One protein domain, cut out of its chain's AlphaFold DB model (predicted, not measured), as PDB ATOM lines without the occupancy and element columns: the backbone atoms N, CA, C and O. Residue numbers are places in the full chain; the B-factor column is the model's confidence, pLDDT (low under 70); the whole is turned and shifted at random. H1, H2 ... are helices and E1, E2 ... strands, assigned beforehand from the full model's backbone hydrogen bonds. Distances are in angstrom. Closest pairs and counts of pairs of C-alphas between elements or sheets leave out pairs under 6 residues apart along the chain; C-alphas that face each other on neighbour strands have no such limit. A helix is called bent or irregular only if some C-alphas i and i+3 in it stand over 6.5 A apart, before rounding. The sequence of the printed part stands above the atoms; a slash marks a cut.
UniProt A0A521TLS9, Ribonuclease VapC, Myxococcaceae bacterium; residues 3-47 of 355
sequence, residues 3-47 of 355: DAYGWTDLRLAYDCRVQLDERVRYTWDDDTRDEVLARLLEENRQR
ATOM      1  N   ASP A   3      27.112  44.402   1.081       66.94
ATOM      2  CA  ASP A   3      26.436  44.965   2.262       66.94
ATOM      3  C   ASP A   3      25.714  46.290   1.949       66.94
ATOM      4  O   ASP A   3      24.673  46.580   2.530       66.94
ATOM      5  N   ALA A   4      26.218  47.074   0.984       71.50
ATOM      6  CA  ALA A   4      25.577  48.309   0.519       71.50
ATOM      7  C   ALA A   4      24.291  48.072  -0.303       71.50
ATOM      8  O   ALA A   4      23.562  49.024  -0.573       71.50
ATOM      9  N   TYR A   5      24.024  46.820  -0.685       72.44
ATOM     10  CA  TYR A   5      22.806  46.351  -1.353       72.44
ATOM     11  C   TYR A   5      21.926  45.494  -0.420       72.44
ATOM     12  O   TYR A   5      20.868  45.023  -0.824       72.44
ATOM     13  N   GLY A   6      22.351  45.275   0.833       77.44
ATOM     14  CA  GLY A   6      21.609  44.498   1.832       77.44
ATOM     15  C   GLY A   6      21.603  42.977   1.626       77.44
ATOM     16  O   GLY A   6      20.883  42.284   2.340       77.44
ATOM     17  N   TRP A   7      22.379  42.433   0.681       80.19
ATOM     18  CA  TRP A   7      22.381  40.994   0.369       80.19
ATOM     19  C   TRP A   7      23.240  40.211   1.370       80.19
ATOM     20  O   TRP A   7      24.449  40.058   1.192       80.19
ATOM     21  N   THR A   8      22.605  39.736   2.441       74.06
ATOM     22  CA  THR A   8      23.220  38.946   3.527       74.06
ATOM     23  C   THR A   8      23.057  37.431   3.359       74.06
ATOM     24  O   THR A   8      23.634  36.660   4.122       74.06
ATOM     25  N   ASP A   9      22.283  36.999   2.364       79.06
ATOM     26  CA  ASP A   9      21.960  35.604   2.045       79.06
ATOM     27  C   ASP A   9      22.947  34.946   1.060       79.06
ATOM     28  O   ASP A   9      23.018  33.719   0.960       79.06
ATOM     29  N   LEU A  10      23.723  35.766   0.348       77.75
ATOM     30  CA  LEU A  10      24.661  35.361  -0.699       77.75
ATOM     31  C   LEU A  10      25.872  34.611  -0.113       77.75
ATOM     32  O   LEU A  10      26.682  35.172   0.630       77.75
ATOM     33  N   ARG A  11      26.022  33.329  -0.467       73.38
ATOM     34  CA  ARG A  11      27.127  32.469  -0.006       73.38
ATOM     35  C   ARG A  11      28.404  32.748  -0.794       73.38
ATOM     36  O   ARG A  11      28.709  32.047  -1.748       73.38
ATOM     37  N   LEU A  12      29.155  33.762  -0.371       76.88
ATOM     38  CA  LEU A  12      30.383  34.183  -1.050       76.88
ATOM     39  C   LEU A  12      31.480  33.112  -0.975       76.88
ATOM     40  O   LEU A  12      32.160  32.986   0.047       76.88
ATOM     41  N   ALA A  13      31.691  32.397  -2.077       73.69
ATOM     42  CA  ALA A  13      32.930  31.672  -2.313       73.69
ATOM     43  C   ALA A  13      33.963  32.579  -3.019       73.69
ATOM     44  O   ALA A  13      33.668  33.681  -3.498       73.69
ATOM     45  N   TYR A  14      35.226  32.155  -2.965       75.19
ATOM     46  CA  TYR A  14      36.368  32.894  -3.493       75.19
ATOM     47  C   TYR A  14      37.342  31.928  -4.162       75.19
ATOM     48  O   TYR A  14      37.710  30.907  -3.583       75.19
ATOM     49  N   ASP A  15      37.780  32.288  -5.362       69.94
ATOM     50  CA  ASP A  15      38.671  31.513  -6.217       69.94
ATOM     51  C   ASP A  15      40.027  32.227  -6.377       69.94
ATOM     52  O   ASP A  15      40.116  33.462  -6.418       69.94
ATOM     53  N   CYS A  16      41.109  31.451  -6.440       65.62
ATOM     54  CA  CYS A  16      42.492  31.923  -6.438       65.62
ATOM     55  C   CYS A  16      43.013  32.162  -7.864       65.62
ATOM     56  O   CYS A  16      43.935  31.504  -8.351       65.62
ATOM     57  N   ARG A  17      42.428  33.145  -8.557       59.12
ATOM     58  CA  ARG A  17      42.719  33.382  -9.977       59.12
ATOM     59  C   ARG A  17      44.059  34.087 -10.186       59.12
ATOM     60  O   ARG A  17      44.269  35.225  -9.757       59.12
ATOM     61  N   VAL A  18      44.954  33.415 -10.913       53.56
ATOM     62  CA  VAL A  18      46.147  34.019 -11.520       53.56
ATOM     63  C   VAL A  18      45.681  34.914 -12.667       53.56
ATOM     64  O   VAL A  18      45.145  34.432 -13.663       53.56
ATOM     65  N   GLN A  19      45.843  36.229 -12.527       55.28
ATOM     66  CA  GLN A  19      45.535  37.163 -13.612       55.28
ATOM     67  C   GLN A  19      46.654  37.190 -14.668       55.28
ATOM     68  O   GLN A  19      47.761  36.699 -14.448       55.28
ATOM     69  N   LEU A  20      46.389  37.814 -15.821       48.94
ATOM     70  CA  LEU A  20      47.360  37.957 -16.920       48.94
ATOM     71  C   LEU A  20      48.654  38.697 -16.502       48.94
ATOM     72  O   LEU A  20      49.693  38.499 -17.135       48.94
ATOM     73  N   ASP A  21      48.591  39.506 -15.430       51.22
ATOM     74  CA  ASP A  21      49.719  40.196 -14.776       51.22
ATOM     75  C   ASP A  21      50.423  39.355 -13.685       51.22
ATOM     76  O   ASP A  21      51.155  39.911 -12.870       51.22
ATOM     77  N   GLU A  22      50.172  38.040 -13.647       56.84
ATOM     78  CA  GLU A  22      50.666  37.041 -12.674       56.84
ATOM     79  C   GLU A  22      50.294  37.294 -11.210       56.84
ATOM     80  O   GLU A  22      50.637  36.510 -10.323       56.84
ATOM     81  N   ARG A  23      49.523  38.347 -10.926       51.47
ATOM     82  CA  ARG A  23      49.035  38.598  -9.576       51.47
ATOM     83  C   ARG A  23      47.903  37.633  -9.272       51.47
ATOM     84  O   ARG A  23      46.803  37.772  -9.807       51.47
ATOM     85  N   VAL A  24      48.165  36.696  -8.365       52.91
ATOM     86  CA  VAL A  24      47.115  35.951  -7.666       52.91
ATOM     87  C   VAL A  24      46.229  36.965  -6.948       52.91
ATOM     88  O   VAL A  24      46.712  37.758  -6.134       52.91
ATOM     89  N   ARG A  25      44.933  36.960  -7.254       59.25
ATOM     90  CA  ARG A  25      43.934  37.743  -6.522       59.25
ATOM     91  C   ARG A  25      42.807  36.818  -6.105       59.25
ATOM     92  O   ARG A  25      42.334  36.025  -6.911       59.25
ATOM     93  N   TYR A  26      42.348  36.978  -4.870       63.16
ATOM     94  CA  TYR A  26      41.067  36.429  -4.450       63.16
ATOM     95  C   TYR A  26      39.967  37.183  -5.196       63.16
ATOM     96  O   TYR A  26      39.704  38.357  -4.921       63.16
ATOM     97  N   THR A  27      39.369  36.523  -6.177       72.06
ATOM     98  CA  THR A  27      38.139  36.967  -6.835       72.06
ATOM     99  C   THR A  27      36.989  36.114  -6.329       72.06
ATOM    100  O   THR A  27      37.220  35.017  -5.828       72.06
ATOM    101  N   TRP A  28      35.747  36.566  -6.487       79.06
ATOM    102  CA  TRP A  28      34.630  35.622  -6.468       79.06
ATOM    103  C   TRP A  28      34.849  34.557  -7.553       79.06
ATOM    104  O   TRP A  28      35.431  34.849  -8.607       79.06
ATOM    105  N   ASP A  29      34.425  33.333  -7.267       79.88
ATOM    106  CA  ASP A  29      34.302  32.259  -8.251       79.88
ATOM    107  C   ASP A  29      33.268  32.615  -9.340       79.88
ATOM    108  O   ASP A  29      32.651  33.686  -9.317       79.88
ATOM    109  N   ASP A  30      33.107  31.741 -10.335       77.31
ATOM    110  CA  ASP A  30      32.171  31.997 -11.433       77.31
ATOM    111  C   ASP A  30      30.706  32.046 -10.967       77.31
ATOM    112  O   ASP A  30      29.992  32.958 -11.383       77.31
ATOM    113  N   ASP A  31      30.281  31.160 -10.061       76.62
ATOM    114  CA  ASP A  31      28.884  31.050  -9.630       76.62
ATOM    115  C   ASP A  31      28.490  32.233  -8.726       76.62
ATOM    116  O   ASP A  31      27.506  32.925  -9.002       76.62
ATOM    117  N   THR A  32      29.305  32.550  -7.708       81.25
ATOM    118  CA  THR A  32      29.106  33.727  -6.834       81.25
ATOM    119  C   THR A  32      29.070  35.021  -7.650       81.25
ATOM    120  O   THR A  32      28.239  35.901  -7.401       81.25
ATOM    121  N   ARG A  33      29.973  35.176  -8.631       83.06
ATOM    122  CA  ARG A  33      30.021  36.380  -9.473       83.06
ATOM    123  C   ARG A  33      28.782  36.486 -10.358       83.06
ATOM    124  O   ARG A  33      28.232  37.583 -10.476       83.06
ATOM    125  N   ASP A  34      28.373  35.395 -10.993       82.06
ATOM    126  CA  ASP A  34      27.285  35.426 -11.967       82.06
ATOM    127  C   ASP A  34      25.916  35.555 -11.267       82.06
ATOM    128  O   ASP A  34      25.041  36.254 -11.787       82.06
ATOM    129  N   GLU A  35      25.759  35.051 -10.033       86.00
ATOM    130  CA  GLU A  35      24.607  35.373  -9.177       86.00
ATOM    131  C   GLU A  35      24.567  36.867  -8.801       86.00
ATOM    132  O   GLU A  35      23.543  37.533  -8.993       86.00
ATOM    133  N   VAL A  36      25.684  37.430  -8.318       85.25
ATOM    134  CA  VAL A  36      25.791  38.867  -7.998       85.25
ATOM    135  C   VAL A  36      25.466  39.728  -9.222       85.25
ATOM    136  O   VAL A  36      24.743  40.722  -9.105       85.25
ATOM    137  N   LEU A  37      25.953  39.349 -10.406       85.44
ATOM    138  CA  LEU A  37      25.662  40.049 -11.655       85.44
ATOM    139  C   LEU A  37      24.177  39.948 -12.035       85.44
ATOM    140  O   LEU A  37      23.587  40.953 -12.433       85.44
ATOM    141  N   ALA A  38      23.552  38.779 -11.873       86.56
ATOM    142  CA  ALA A  38      22.128  38.592 -12.137       86.56
ATOM    143  C   ALA A  38      21.251  39.462 -11.219       86.56
ATOM    144  O   ALA A  38      20.342  40.138 -11.713       86.56
ATOM    145  N   ARG A  39      21.562  39.515  -9.913       87.94
ATOM    146  CA  ARG A  39      20.876  40.387  -8.941       87.94
ATOM    147  C   ARG A  39      21.064  41.873  -9.277       87.94
ATOM    148  O   ARG A  39      20.081  42.609  -9.322       87.94
ATOM    149  N   LEU A  40      22.287  42.310  -9.608       87.25
ATOM    150  CA  LEU A  40      22.564  43.698 -10.021       87.25
ATOM    151  C   LEU A  40      21.824  44.084 -11.311       87.25
ATOM    152  O   LEU A  40      21.350  45.212 -11.439       87.25
ATOM    153  N   LEU A  41      21.717  43.177 -12.286       87.25
ATOM    154  CA  LEU A  41      20.973  43.433 -13.523       87.25
ATOM    155  C   LEU A  41      19.460  43.510 -13.282       87.25
ATOM    156  O   LEU A  41      18.793  44.317 -13.924       87.25
ATOM    157  N   GLU A  42      18.920  42.713 -12.359       86.44
ATOM    158  CA  GLU A  42      17.512  42.795 -11.961       86.44
ATOM    159  C   GLU A  42      17.204  44.093 -11.208       86.44
ATOM    160  O   GLU A  42      16.270  44.802 -11.573       86.44
ATOM    161  N   GLU A  43      18.034  44.484 -10.241       83.06
ATOM    162  CA  GLU A  43      17.837  45.744  -9.524       83.06
ATOM    163  C   GLU A  43      17.938  46.959 -10.466       83.06
ATOM    164  O   GLU A  43      17.154  47.902 -10.365       83.06
ATOM    165  N   ASN A  44      18.844  46.928 -11.450       85.38
ATOM    166  CA  ASN A  44      18.913  47.972 -12.476       85.38
ATOM    167  C   ASN A  44      17.688  47.975 -13.412       85.38
ATOM    168  O   ASN A  44      17.247  49.058 -13.799       85.38
ATOM    169  N   ARG A  45      17.084  46.816 -13.728       83.62
ATOM    170  CA  ARG A  45      15.782  46.762 -14.430       83.62
ATOM    171  C   ARG A  45      14.668  47.392 -13.596       83.62
ATOM    172  O   ARG A  45      13.896  48.183 -14.130       83.62
ATOM    173  N   GLN A  46      14.611  47.099 -12.299       81.81
ATOM    174  CA  GLN A  46      13.608  47.659 -11.387       81.81
ATOM    175  C   GLN A  46      13.771  49.176 -11.229       81.81
ATOM    176  O   GLN A  46      12.792  49.912 -11.325       81.81
ATOM    177  N   ARG A  47      15.011  49.666 -11.089       78.06
ATOM    178  CA  ARG A  47      15.332  51.105 -11.064       78.06
ATOM    179  C   ARG A  47      14.964  51.803 -12.381       78.06
ATOM    180  O   ARG A  47      14.404  52.893 -12.340       78.06
TER     181      ARG A  47
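Overview. This is residues 3 to 47 of the 355 residues of the protein "Ribonuclease VapC" of Myxococcaceae bacterium (UniProt A0A521TLS9). A small two-stranded hairpin, E1 and E2, stands at one end of the model, and one long helix, H1, leads away from it toward the other end. The unnamed stretch of residues 3 to 14 runs beside part of H1 and leads into the hairpin, and the whole is a loose assembly, not a closed core. The printed part has 45 residues, with two named strands and one named helix in the order E1, E2, H1; the sheet has the order E1 - E2 and is antiparallel, and the class is mixed, helices and strands. The whole is loose, with a radius of gyration of the C-alphas of 12.9 A, and only just elongated, with spans of 38 by 19 by 18 A.

Along the chain. Begin with the sheet and find C-alpha 15 at (38.671, 31.513, -6.217), where E1 begins; it takes in residues 15 to 18 and measures 9.5 A from first to last C-alpha. E2, residues 24 to 27, measures 9.1 A and begins at C-alpha 24, (47.115, 35.951, -7.666). H1, residues 30 to 47, is the long element, 25.5 A from its first C-alpha to its last; look for its end at C-alpha 47, (15.332, 51.105, -11.064). Before E1, residues 3 to 14 hold no named element.

Arrangement. Look first at E1 and E2, a hairpin of antiparallel neighbour strands with 144 degrees between their directions. The C-alphas of Val 18 and Val 24, which face each other, are 4.4 A apart, and those of Asp 15 and Thr 27, which also face each other, are 5.5 A apart. Across the pair, N 15 and O 27 are within hydrogen-bond range at 2.8 A, and so are N 25 and O 17 at 3.1 A. From E2 a tight link of 2 residues leads to H1. E1 and H1 are only just apart, their closest C-alphas 8.3 A from each other. Within H1, which is not bent, every O i to N i+4 pair is within hydrogen-bond range.

Size, cuts and confidence. Measure the greatest extent from Glu 22, in the link between the strands, to Gln 46 in H1: their C-alphas, the two farthest apart, are 38.6 A apart. The first and last printed C-alphas, of Asp 3 and Arg 47, are 18.4 A apart. The printed part has no cut, and both links, E1 to E2 with 5 residues and E2 to H1, are tight. In the B-factor column the mean pLDDT of the printed part is 73.8; look for values under 70 at residue 3 and residues 15 to 26. The mean is 62 in E1, 62 in E2 and 84 in H1.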